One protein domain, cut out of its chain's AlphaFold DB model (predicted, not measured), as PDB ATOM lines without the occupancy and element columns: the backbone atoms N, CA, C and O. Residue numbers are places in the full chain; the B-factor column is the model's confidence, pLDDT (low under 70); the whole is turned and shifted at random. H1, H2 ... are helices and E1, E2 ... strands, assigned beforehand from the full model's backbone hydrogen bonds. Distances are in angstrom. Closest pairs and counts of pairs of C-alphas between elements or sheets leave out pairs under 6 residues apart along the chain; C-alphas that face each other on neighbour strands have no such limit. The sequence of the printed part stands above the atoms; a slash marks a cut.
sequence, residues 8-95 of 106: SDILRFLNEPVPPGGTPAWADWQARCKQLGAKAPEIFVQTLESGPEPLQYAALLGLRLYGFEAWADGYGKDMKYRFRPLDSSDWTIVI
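AT A GLANCE: This is residues 8 to 95 of the 106 residues of an uncharacterized protein of Verrucomicrobia subdivision 3 bacterium (UniProt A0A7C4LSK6). A small antiparallel sheet of three strands forms a wall at one end of the domain; the helical hairpin H3 and H4 covers one face of it, and the other face is bare. On the far side of H4 from the sheet, H1 and H2 pack across it near its two ends, and residues 20 to 25, of which 24 and 25 belong to H2, stick out. The printed part has 88 residues, with four named helices followed by three named strands, H1 H2 H3 H4 E1 E2 E3; the sheet's order is E1 E2 E3, and the class is mixed, helices and strands. The whole is compact, with a radius of gyration of the C-alphas of 12.6 A and spans of 33 by 30 by 27 A.

IN THESE COORDINATES: In the sheet, E1 is residues 68 to 73, 15.7 A long, E2 is residues 80 to 85, 17.2 A, and E3 is residues 92 to 94, ending at C-alpha 94 (322.852, 240.860, 347.500). H4, residues 53 to 65, is the longest helix at 19.0 A and begins at C-alpha 53 (326.179, 253.685, 350.315). H3 is residues 40 to 50, 15.3 A, and H2 is residues 24 to 34, 15.7 A. H1 is residues 8 to 14, beginning at C-alpha 8 (327.960, 256.276, 333.066).

HOW THE PARTS SIT: The strands form a meander, each the antiparallel neighbour of the one before. In the hairpin E1 and E2, N 71 and O 82 are 2.8 A apart, within hydrogen-bond range; in the hairpin E2 and E3, N 83 and O 92 are 2.9 A apart. H3 and H4 are on the same face, making two layers, helices over a sheet. H4 lies over E1 at a height over the sheet of 8.8 A and runs along the strands, at 5 degrees to E1 on the local plane; their closest C-alphas, Arg 64 and Ala 70, are 6.0 A apart. H3 lies over E2 at a height over the sheet of 10.5 A, and runs along the strands. H3 and H4 touch at a shallow tilt of 30 degrees, opposite ways, with the C-alphas of Phe 44 and Ala 59 closest at 4.7 A. H4 is the hub, touching the three other helices. With residues 55 to 59 alone it touches H1, about perpendicular at 90 degrees; the closest C-alphas are Leu 14 and Leu 55, 5.3 A. With residues 62 to 65 alone it touches H2, about perpendicular at 77 degrees; the closest C-alphas are Cys 33 and Gly 62, 6.5 A. H1 and H2 are not on the sheet. In H1, H2, H3 and H4 every O i to N i+4 pair is within hydrogen-bond range.

THE WHOLE: The two C-alphas farthest apart, those of Pro 24 and Lys 77, are 34.6 A apart. The printed part has no cut, and no link is long. The mean pLDDT of the printed part is 93.8, and no printed residue is under 70.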
ATOM      1  N   SER A   8     327.513 255.006 332.486       89.31
ATOM      2  CA  SER A   8     327.960 256.276 333.066       89.31
ATOM      3  C   SER A   8     326.799 257.233 333.337       89.31
ATOM      4  O   SER A   8     326.796 257.934 334.347       89.31
ATOM      5  N   ASP A   9     325.793 257.254 332.466       91.38
ATOM      6  CA  ASP A   9     324.612 258.091 332.654       91.38
ATOM      7  C   ASP A   9     323.740 257.616 333.817       91.38
ATOM      8  O   ASP A   9     323.258 258.431 334.604       91.38
ATOM      9  N   ILE A  10     323.583 256.299 333.952       92.81
ATOM     10  CA  ILE A  10     322.831 255.686 335.049       92.81
ATOM     11  C   ILE A  10     323.539 255.952 336.378       92.81
ATOM     12  O   ILE A  10     322.905 256.400 337.331       92.81
ATOM     13  N   LEU A  11     324.861 255.778 336.435       92.12
ATOM     14  CA  LEU A  11     325.647 256.095 337.630       92.12
ATOM     15  C   LEU A  11     325.587 257.583 337.990       92.12
ATOM     16  O   LEU A  11     325.511 257.925 339.169       92.12
ATOM     17  N   ARG A  12     325.579 258.473 336.992       93.25
ATOM     18  CA  ARG A  12     325.404 259.914 337.208       93.25
ATOM     19  C   ARG A  12     324.041 260.229 337.821       93.25
ATOM     20  O   ARG A  12     323.997 261.001 338.770       93.25
ATOM     21  N   PHE A  13     322.967 259.608 337.332       94.88
ATOM     22  CA  PHE A  13     321.635 259.741 337.925       94.88
ATOM     23  C   PHE A  13     321.598 259.247 339.379       94.88
ATOM     24  O   PHE A  13     321.054 259.927 340.244       94.88
ATOM     25  N   LEU A  14     322.210 258.093 339.670       94.56
ATOM     26  CA  LEU A  14     322.264 257.531 341.027       94.56
ATOM     27  C   LEU A  14     323.065 258.392 342.013       94.56
ATOM     28  O   LEU A  14     322.883 258.264 343.220       94.56
ATOM     29  N   ASN A  15     323.954 259.250 341.511       94.06
ATOM     30  CA  ASN A  15     324.713 260.197 342.323       94.06
ATOM     31  C   ASN A  15     323.893 261.446 342.696       94.06
ATOM     32  O   ASN A  15     324.293 262.218 343.565       94.06
ATOM     33  N   GLU A  16     322.754 261.674 342.042       93.75
ATOM     34  CA  GLU A  16     321.897 262.803 342.374       93.75
ATOM     35  C   GLU A  16     321.201 262.590 343.729       93.75
ATOM     36  O   GLU A  16     320.795 261.470 344.052       93.75
ATOM     37  N   PRO A  17     320.990 263.657 344.521       92.50
ATOM     38  CA  PRO A  17     320.243 263.555 345.765       92.50
ATOM     39  C   PRO A  17     318.838 263.003 345.523       92.50
ATOM     40  O   PRO A  17     318.084 263.548 344.716       92.50
ATOM     41  N   VAL A  18     318.467 261.957 346.266       94.50
ATOM     42  CA  VAL A  18     317.096 261.437 346.270       94.50
ATOM     43  C   VAL A  18     316.181 262.471 346.940       94.50
ATOM     44  O   VAL A  18     316.356 262.746 348.131       94.50
ATOM     45  N   PRO A  19     315.200 263.055 346.224       95.19
ATOM     46  CA  PRO A  19     314.334 264.070 346.809       95.19
ATOM     47  C   PRO A  19     313.381 263.484 347.861       95.19
ATOM     48  O   PRO A  19     313.026 262.304 347.783       95.19
ATOM     49  N   PRO A  20     312.885 264.299 348.811       93.94
ATOM     50  CA  PRO A  20     311.874 263.859 349.763       93.94
ATOM     51  C   PRO A  20     310.605 263.371 349.058       93.94
ATOM     52  O   PRO A  20     310.086 264.033 348.152       93.94
ATOM     53  N   GLY A  21     310.083 262.228 349.502       93.38
ATOM     54  CA  GLY A  21     308.860 261.643 348.957       93.38
ATOM     55  C   GLY A  21     307.664 262.598 349.031       93.38
ATOM     56  O   GLY A  21     307.532 263.383 349.967       93.38
ATOM     57  N   GLY A  22     306.790 262.535 348.024       92.75
ATOM     58  CA  GLY A  22     305.589 263.378 347.932       92.75
ATOM     59  C   GLY A  22     305.829 264.803 347.419       92.75
ATOM     60  O   GLY A  22     304.871 265.556 347.256       92.75
ATOM     61  N   THR A  23     307.077 265.181 347.130       96.50
ATOM     62  CA  THR A  23     307.404 266.481 346.526       96.50
ATOM     63  C   THR A  23     307.349 266.433 344.990       96.50
ATOM     64  O   THR A  23     307.513 265.359 344.405       96.50
ATOM     65  N   PRO A  24     307.190 267.581 344.299       97.38
ATOM     66  CA  PRO A  24     307.317 267.640 342.839       97.38
ATOM     67  C   PRO A  24     308.674 267.127 342.340       97.38
ATOM     68  O   PRO A  24     308.734 266.351 341.392       97.38
ATOM     69  N   ALA A  25     309.756 267.458 343.055       97.06
ATOM     70  CA  ALA A  25     311.098 266.979 342.734       97.06
ATOM     71  C   ALA A  25     311.204 265.446 342.791       97.06
ATOM     72  O   ALA A  25     311.906 264.847 341.979       97.06
ATOM     73  N   TRP A  26     310.488 264.795 343.715       96.44
ATOM     74  CA  TRP A  26     310.408 263.336 343.756       96.44
ATOM     75  C   TRP A  26     309.709 262.768 342.520       96.44
ATOM     76  O   TRP A  26     310.223 261.825 341.923       96.44
ATOM     77  N   ALA A  27     308.594 263.362 342.084       96.81
ATOM     78  CA  ALA A  27     307.907 262.931 340.867       96.81
ATOM     79  C   ALA A  27     308.806 263.065 339.621       96.81
ATOM     80  O   ALA A  27     308.889 262.133 338.817       96.81
ATOM     81  N   ASP A  28     309.548 264.169 339.509       97.06
ATOM     82  CA  ASP A  28     310.510 264.388 338.422       97.06
ATOM     83  C   ASP A  28     311.667 263.382 338.472       97.06
ATOM     84  O   ASP A  28     312.095 262.849 337.445       97.06
ATOM     85  N   TRP A  29     312.167 263.069 339.669       97.25
ATOM     86  CA  TRP A  29     313.192 262.043 339.865       97.25
ATOM     87  C   TRP A  29     312.690 260.657 339.442       97.25
ATOM     88  O   TRP A  29     313.380 259.954 338.703       97.25
ATOM     89  N   GLN A  30     311.460 260.286 339.815       96.75
ATOM     90  CA  GLN A  30     310.840 259.027 339.395       96.75
ATOM     91  C   GLN A  30     310.665 258.948 337.873       96.75
ATOM     92  O   GLN A  30     310.918 257.898 337.279       96.75
ATOM     93  N   ALA A  31     310.229 260.041 337.240       96.00
ATOM     94  CA  ALA A  31     310.047 260.108 335.795       96.00
ATOM     95  C   ALA A  31     311.374 259.902 335.053       96.00
ATOM     96  O   ALA A  31     311.433 259.088 334.132       96.00
ATOM     97  N   ARG A  32     312.447 260.570 335.496       95.88
ATOM     98  CA  ARG A  32     313.794 260.396 334.930       95.88
ATOM     99  C   ARG A  32     314.344 258.995 335.167       95.88
ATOM    100  O   ARG A  32     314.894 258.410 334.242       95.88
ATOM    101  N   CYS A  33     314.125 258.420 336.351       95.88
ATOM    102  CA  CYS A  33     314.527 257.044 336.644       95.88
ATOM    103  C   CYS A  33     313.937 256.060 335.626       95.88
ATOM    104  O   CYS A  33     314.663 255.273 335.031       95.88
ATOM    105  N   LYS A  34     312.630 256.157 335.350       93.38
ATOM    106  CA  LYS A  34     311.931 255.284 334.388       93.38
ATOM    107  C   LYS A  34     312.385 255.471 332.935       93.38
ATOM    108  O   LYS A  34     312.057 254.644 332.088       93.38
ATOM    109  N   GLN A  35     313.106 256.549 332.630       94.06
ATOM    110  CA  GLN A  35     313.636 256.836 331.297       94.06
ATOM    111  C   GLN A  35     315.039 256.260 331.068       94.06
ATOM    112  O   GLN A  35     315.502 256.305 329.934       94.06
ATOM    113  N   LEU A  36     315.694 255.680 332.085       92.69
ATOM    114  CA  LEU A  36     317.074 255.177 332.001       92.69
ATOM    115  C   LEU A  36     317.255 253.952 331.082       92.69
ATOM    116  O   LEU A  36     318.380 253.541 330.811       92.69
ATOM    117  N   GLY A  37     316.167 253.372 330.577       90.38
ATOM    118  CA  GLY A  37     316.208 252.251 329.638       90.38
ATOM    119  C   GLY A  37     316.200 250.881 330.317       90.38
ATOM    120  O   GLY A  37     316.108 250.766 331.541       90.38
ATOM    121  N   ALA A  38     316.240 249.826 329.500       89.31
ATOM    122  CA  ALA A  38     315.984 248.450 329.939       89.31
ATOM    123  C   ALA A  38     317.135 247.831 330.748       89.31
ATOM    124  O   ALA A  38     316.911 246.900 331.513       89.31
ATOM    125  N   LYS A  39     318.355 248.361 330.605       90.00
ATOM    126  CA  LYS A  39     319.554 247.882 331.316       90.00
ATOM    127  C   LYS A  39     319.712 248.457 332.724       90.00
ATOM    128  O   LYS A  39     320.579 248.014 333.473       90.00
ATOM    129  N   ALA A  40     318.897 249.444 333.099       95.00
ATOM    130  CA  ALA A  40     319.023 250.106 334.392       95.00
ATOM    131  C   ALA A  40     318.914 249.145 335.595       95.00
ATOM    132  O   ALA A  40     319.756 249.262 336.484       95.00
ATOM    133  N   PRO A  41     317.994 248.152 335.624       95.69
ATOM    134  CA  PRO A  41     317.939 247.182 336.718       95.69
ATOM    135  C   PRO A  41     319.249 246.418 336.932       95.69
ATOM    136  O   PRO A  41     319.664 246.260 338.075       95.69
ATOM    137  N   GLU A  42     319.939 246.002 335.865       94.69
ATOM    138  CA  GLU A  42     321.224 245.291 335.973       94.69
ATOM    139  C   GLU A  42     322.285 246.160 336.659       94.69
ATOM    140  O   GLU A  42     322.990 245.707 337.561       94.69
ATOM    141  N   ILE A  43     322.352 247.443 336.290       95.62
ATOM    142  CA  ILE A  43     323.290 248.401 336.888       95.62
ATOM    143  C   ILE A  43     322.891 248.742 338.328       95.62
ATOM    144  O   ILE A  43     323.767 248.928 339.172       95.62
ATOM    145  N   PHE A  44     321.596 248.791 338.648       96.81
ATOM    146  CA  PHE A  44     321.142 248.963 340.028       96.81
ATOM    147  C   PHE A  44     321.598 247.800 340.903       96.81
ATOM    148  O   PHE A  44     322.135 248.044 341.978       96.81
ATOM    149  N   VAL A  45     321.463 246.558 340.432       96.12
ATOM    150  CA  VAL A  45     321.933 245.371 341.162       96.12
ATOM    151  C   VAL A  45     323.444 245.422 341.386       96.12
ATOM    152  O   VAL A  45     323.881 245.274 342.523       96.12
ATOM    153  N   GLN A  46     324.233 245.733 340.352       95.62
ATOM    154  CA  GLN A  46     325.685 245.928 340.498       95.62
ATOM    155  C   GLN A  46     326.016 247.039 341.504       95.62
ATOM    156  O   GLN A  46     326.923 246.910 342.319       95.62
ATOM    157  N   THR A  47     325.249 248.131 341.489       95.75
ATOM    158  CA  THR A  47     325.437 249.246 342.424       95.75
ATOM    159  C   THR A  47     325.108 248.849 343.863       95.75
ATOM    160  O   THR A  47     325.779 249.318 344.775       95.75
ATOM    161  N   LEU A  48     324.112 247.984 344.088       95.56
ATOM    162  CA  LEU A  48     323.815 247.437 345.417       95.56
ATOM    163  C   LEU A  48     324.946 246.554 345.956       95.56
ATOM    164  O   LEU A  48     325.127 246.489 347.167       95.56
ATOM    165  N   GLU A  49     325.679 245.875 345.076       95.00
ATOM    166  CA  GLU A  49     326.790 244.993 345.441       95.00
ATOM    167  C   GLU A  49     328.076 245.783 345.712       95.00
ATOM    168  O   GLU A  49     328.636 245.685 346.798       95.00
ATOM    169  N   SER A  50     328.522 246.615 344.768       93.12
ATOM    170  CA  SER A  50     329.860 247.229 344.814       93.12
ATOM    171  C   SER A  50     329.855 248.761 344.887       93.12
ATOM    172  O   SER A  50     330.913 249.392 344.936       93.12
ATOM    173  N   GLY A  51     328.685 249.399 344.817       90.50
ATOM    174  CA  GLY A  51     328.561 250.856 344.854       90.50
ATOM    175  C   GLY A  51     328.733 251.428 346.265       90.50
ATOM    176  O   GLY A  51     328.574 250.708 347.247       90.50
ATOM    177  N   PRO A  52     329.023 252.731 346.409       89.12
ATOM    178  CA  PRO A  52     329.029 253.392 347.712       89.12
ATOM    179  C   PRO A  52     327.601 253.561 348.262       89.12
ATOM    180  O   PRO A  52     326.647 253.719 347.499       89.12
ATOM    181  N   GLU A  53     327.462 253.614 349.588       85.38
ATOM    182  CA  GLU A  53     326.179 253.685 350.315       85.38
ATOM    183  C   GLU A  53     325.130 254.666 349.725       85.38
ATOM    184  O   GLU A  53     323.989 254.245 349.512       85.38
ATOM    185  N   PRO A  54     325.457 255.933 349.379       85.31
ATOM    186  CA  PRO A  54     324.462 256.853 348.813       85.31
ATOM    187  C   PRO A  54     323.863 256.365 347.486       85.31
ATOM    188  O   PRO A  54     322.676 256.556 347.223       85.31
ATOM    189  N   LEU A  55     324.678 255.694 346.666       92.44
ATOM    190  CA  LEU A  55     324.261 255.144 345.377       92.44
ATOM    191  C   LEU A  55     323.457 253.856 345.570       92.44
ATOM    192  O   LEU A  55     322.499 253.629 344.831       92.44
ATOM    193  N   GLN A  56     323.791 253.046 346.580       93.94
ATOM    194  CA  GLN A  56     323.019 251.849 346.926       93.94
ATOM    195  C   GLN A  56     321.569 252.216 347.298       93.94
ATOM    196  O   GLN A  56     320.624 251.565 346.850       93.94
ATOM    197  N   TYR A  57     321.363 253.301 348.055       92.81
ATOM    198  CA  TYR A  57     320.017 253.775 348.396       92.81
ATOM    199  C   TYR A  57     319.208 254.187 347.155       92.81
ATOM    200  O   TYR A  57     318.066 253.747 346.981       92.81
ATOM    201  N   ALA A  58     319.802 254.979 346.257       95.94
ATOM    202  CA  ALA A  58     319.161 255.374 345.004       95.94
ATOM    203  C   ALA A  58     318.853 254.160 344.104       95.94
ATOM    204  O   ALA A  58     317.761 254.075 343.537       95.94
ATOM    205  N   ALA A  59     319.771 253.191 344.022       96.94
ATOM    206  CA  ALA A  59     319.606 251.963 343.245       96.94
ATOM    207  C   ALA A  59     318.448 251.099 343.769       96.94
ATOM    208  O   ALA A  59     317.642 250.598 342.982       96.94
ATOM    209  N   LEU A  60     318.303 250.985 345.095       97.06
ATOM    210  CA  LEU A  60     317.197 250.257 345.718       97.06
ATOM    211  C   LEU A  60     315.836 250.863 345.345       97.06
ATOM    212  O   LEU A  60     314.886 250.139 345.039       97.06
ATOM    213  N   LEU A  61     315.729 252.194 345.355       96.62
ATOM    214  CA  LEU A  61     314.517 252.894 344.923       96.62
ATOM    215  C   LEU A  61     314.283 252.747 343.416       96.62
ATOM    216  O   LEU A  61     313.140 252.562 342.998       96.62
ATOM    217  N   GLY A  62     315.352 252.777 342.619       96.75
ATOM    218  CA  GLY A  62     315.308 252.518 341.184       96.75
ATOM    219  C   GLY A  62     314.687 251.161 340.864       96.75
ATOM    220  O   GLY A  62     313.732 251.100 340.093       96.75
ATOM    221  N   LEU A  63     315.126 250.086 341.528       97.38
ATOM    222  CA  LEU A  63     314.531 248.751 341.365       97.38
ATOM    223  C   LEU A  63     313.018 248.756 341.618       97.38
ATOM    224  O   LEU A  63     312.255 248.212 340.821       97.38
ATOM    225  N   ARG A  64     312.555 249.444 342.668       96.94
ATOM    226  CA  ARG A  64     311.114 249.558 342.957       96.94
ATOM    227  C   ARG A  64     310.341 250.228 341.824       96.94
ATOM    228  O   ARG A  64     309.240 249.801 341.485       96.94
ATOM    229  N   LEU A  65     310.915 251.260 341.208       96.19
ATOM    230  CA  LEU A  65     310.297 251.957 340.075       96.19
ATOM    231  C   LEU A  65     310.269 251.127 338.790       96.19
ATOM    232  O   LEU A  65     309.438 251.402 337.923       96.19
ATOM    233  N   TYR A  66     311.133 250.119 338.697       95.81
ATOM    234  CA  TYR A  66     311.219 249.167 337.594       95.81
ATOM    235  C   TYR A  66     310.390 247.892 337.815       95.81
ATOM    236  O   TYR A  66     310.531 246.932 337.064       95.81
ATOM    237  N   GLY A  67     309.495 247.881 338.807       95.56
ATOM    238  CA  GLY A  67     308.571 246.764 339.022       95.56
ATOM    239  C   GLY A  67     309.171 245.606 339.815       95.56
ATOM    240  O   GLY A  67     308.716 244.472 339.677       95.56
ATOM    241  N   PHE A  68     310.172 245.886 340.648       97.38
ATOM    242  CA  PHE A  68     310.676 244.938 341.633       97.38
ATOM    243  C   PHE A  68     310.101 245.247 343.012       97.38
ATOM    244  O   PHE A  68     309.996 246.400 343.433       97.38
ATOM    245  N   GLU A  69     309.795 244.205 343.767       97.44
ATOM    246  CA  GLU A  69     309.715 244.316 345.211       97.44
ATOM    247  C   GLU A  69     311.144 244.285 345.762       97.44
ATOM    248  O   GLU A  69     311.856 243.316 345.518       97.44
ATOM    249  N   ALA A  70     311.588 245.333 346.465       97.38
ATOM    250  CA  ALA A  70     312.976 245.451 346.920       97.38
ATOM    251  C   ALA A  70     313.093 246.064 348.325       97.38
ATOM    252  O   ALA A  70     312.476 247.093 348.620       97.38
ATOM    253  N   TRP A  71     313.926 245.475 349.182       95.00
ATOM    254  CA  TRP A  71     314.093 245.832 350.592       95.00
ATOM    255  C   TRP A  71     315.563 245.788 351.016       95.00
ATOM    256  O   TRP A  71     316.340 244.987 350.501       95.00
ATOM    257  N   ALA A  72     315.919 246.615 351.995       93.44
ATOM    258  CA  ALA A  72     317.119 246.421 352.800       93.44
ATOM    259  C   ALA A  72     316.740 245.643 354.068       93.44
ATOM    260  O   ALA A  72     315.661 245.857 354.623       93.44
ATOM    261  N   ASP A  73     317.605 244.739 354.506       90.62
ATOM    262  CA  ASP A  73     317.469 243.973 355.741       90.62
ATOM    263  C   ASP A  73     318.800 243.997 356.500       90.62
ATOM    264  O   ASP A  73     319.859 243.954 355.878       90.62
ATOM    265  N   GLY A  74     318.750 244.054 357.829       87.50
ATOM    266  CA  GLY A  74     319.933 244.221 358.676       87.50
ATOM    267  C   GLY A  74     320.477 245.655 358.736       87.50
ATOM    268  O   GLY A  74     319.865 246.601 358.244       87.50
ATOM    269  N   TYR A  75     321.633 245.800 359.388       81.50
ATOM    270  CA  TYR A  75     322.325 247.071 359.614       81.50
ATOM    271  C   TYR A  75     323.838 246.850 359.587       81.50
ATOM    272  O   TYR A  75     324.319 245.783 359.978       81.50
ATOM    273  N   GLY A  76     324.598 247.867 359.175       81.62
ATOM    274  CA  GLY A  76     326.055 247.787 359.164       81.62
ATOM    275  C   GLY A  76     326.557 246.608 358.345       81.62
ATOM    276  O   GLY A  76     326.042 246.311 357.272       81.62
ATOM    277  N   LYS A  77     327.523 245.879 358.906       82.62
ATOM    278  CA  LYS A  77     328.123 244.690 358.285       82.62
ATOM    279  C   LYS A  77     327.140 243.551 357.972       82.62
ATOM    280  O   LYS A  77     327.467 242.704 357.153       82.62
ATOM    281  N   ASP A  78     325.974 243.525 358.620       86.94
ATOM    282  CA  ASP A  78     324.952 242.489 358.424       86.94
ATOM    283  C   ASP A  78     323.881 242.922 357.405       86.94
ATOM    284  O   ASP A  78     322.885 242.223 357.198       86.94
ATOM    285  N   MET A  79     324.061 244.095 356.785       89.12
ATOM    286  CA  MET A  79     323.159 244.620 355.772       89.12
ATOM    287  C   MET A  79     323.143 243.721 354.535       89.12
ATOM    288  O   MET A  79     324.180 243.306 354.026       89.12
ATOM    289  N   LYS A  80     321.946 243.459 354.020       94.56
ATOM    290  CA  LYS A  80     321.703 242.774 352.750       94.56
ATOM    291  C   LYS A  80     320.532 243.420 352.025       94.56
ATOM    292  O   LYS A  80     319.559 243.857 352.641       94.56
ATOM    293  N   TYR A  81     320.595 243.428 350.705       96.00
ATOM    294  CA  TYR A  81     319.486 243.814 349.848       96.00
ATOM    295  C   TYR A  81     318.760 242.570 349.364       96.00
ATOM    296  O   TYR A  81     319.384 241.577 348.999       96.00
ATOM    297  N   ARG A  82     317.431 242.610 349.373       96.62
ATOM    298  CA  ARG A  82     316.581 241.523 348.884       96.62
ATOM    299  C   ARG A  82     315.613 242.084 347.870       96.62
ATOM    300  O   ARG A  82     314.921 243.050 348.182       96.62
ATOM    301  N   PHE A  83     315.546 241.494 346.688       97.19
ATOM    302  CA  PHE A  83     314.604 241.928 345.666       97.19
ATOM    303  C   PHE A  83     314.090 240.775 344.810       97.19
ATOM    304  O   PHE A  83     314.734 239.734 344.698       97.19
ATOM    305  N   ARG A  84     312.921 240.971 344.204       96.94
ATOM    306  CA  ARG A  84     312.300 240.050 343.249       96.94
ATOM    307  C   ARG A  84     311.419 240.813 342.259       96.94
ATOM    308  O   ARG A  84     310.879 241.856 342.636       96.94
ATOM    309  N   PRO A  85     311.238 240.327 341.023       95.56
ATOM    310  CA  PRO A  85     310.140 240.777 340.173       95.56
ATOM    311  C   PRO A  85     308.791 240.626 340.892       95.56
ATOM    312  O   PRO A  85     308.601 239.668 341.641       95.56
ATOM    313  N   LEU A  86     307.855 241.556 340.681       93.19
ATOM    314  CA  LEU A  86     306.537 241.523 341.343       93.19
ATOM    315  C   LEU A  86     305.703 240.274 341.008       93.19
ATOM    316  O   LEU A  86     304.799 239.922 341.762       93.19
ATOM    317  N   ASP A  87     305.992 239.618 339.888       93.69
ATOM    318  CA  ASP A  87     305.353 238.391 339.412       93.69
ATOM    319  C   ASP A  87     306.107 237.110 339.809       93.69
ATOM    320  O   ASP A  87     305.673 236.011 339.464       93.69
ATOM    321  N   SER A  88     307.206 237.226 340.561       93.94
ATOM    322  CA  SER A  88     308.023 236.095 341.002       93.94
ATOM    323  C   SER A  88     307.920 235.857 342.510       93.94
ATOM    324  O   SER A  88     307.757 236.778 343.311       93.94
ATOM    325  N   SER A  89     308.050 234.597 342.926       92.19
ATOM    326  CA  SER A  89     308.239 234.220 344.331       92.19
ATOM    327  C   SER A  89     309.706 234.205 344.761       92.19
ATOM    328  O   SER A  89     309.975 234.198 345.964       92.19
ATOM    329  N   ASP A  90     310.636 234.210 343.807       94.56
ATOM    330  CA  ASP A  90     312.045 233.925 344.052       94.56
ATOM    331  C   ASP A  90     312.816 235.191 344.408       94.56
ATOM    332  O   ASP A  90     312.878 236.159 343.648       94.56
ATOM    333  N   TRP A  91     313.424 235.172 345.591       96.00
ATOM    334  CA  TRP A  91     314.207 236.288 346.098       96.00
ATOM    335  C   TRP A  91     315.653 236.209 345.628       96.00
ATOM    336  O   TRP A  91     316.338 235.213 345.851       96.00
ATOM    337  N   THR A  92     316.145 237.314 345.076       96.31
ATOM    338  CA  THR A  92     317.578 237.573 344.935       96.31
ATOM    339  C   THR A  92     318.070 238.306 346.175       96.31
ATOM    340  O   THR A  92     317.413 239.229 346.662       96.31
ATOM    341  N   ILE A  93     319.220 237.886 346.701       96.25
ATOM    342  CA  ILE A  93     319.860 238.487 347.872       96.25
ATOM    343  C   ILE A  93     321.248 238.968 347.459       96.25
ATOM    344  O   ILE A  93     322.031 238.186 346.928       96.25
ATOM    345  N   VAL A  94     321.546 240.235 347.731       95.00
ATOM    346  CA  VAL A  94     322.852 240.860 347.500       95.00
ATOM    347  C   VAL A  94     323.417 241.315 348.836       95.00
ATOM    348  O   VAL A  94     322.725 241.968 349.620       95.00
ATOM    349  N   ILE A  95     324.674 240.966 349.093       93.06
ATOM    350  CA  ILE A  95     325.431 241.447 350.247       93.06
ATOM    351  C   ILE A  95     326.389 242.519 349.716       93.06
ATOM    352  O   ILE A  95     327.209 242.186 348.861       93.06
TER     353      ILE A  95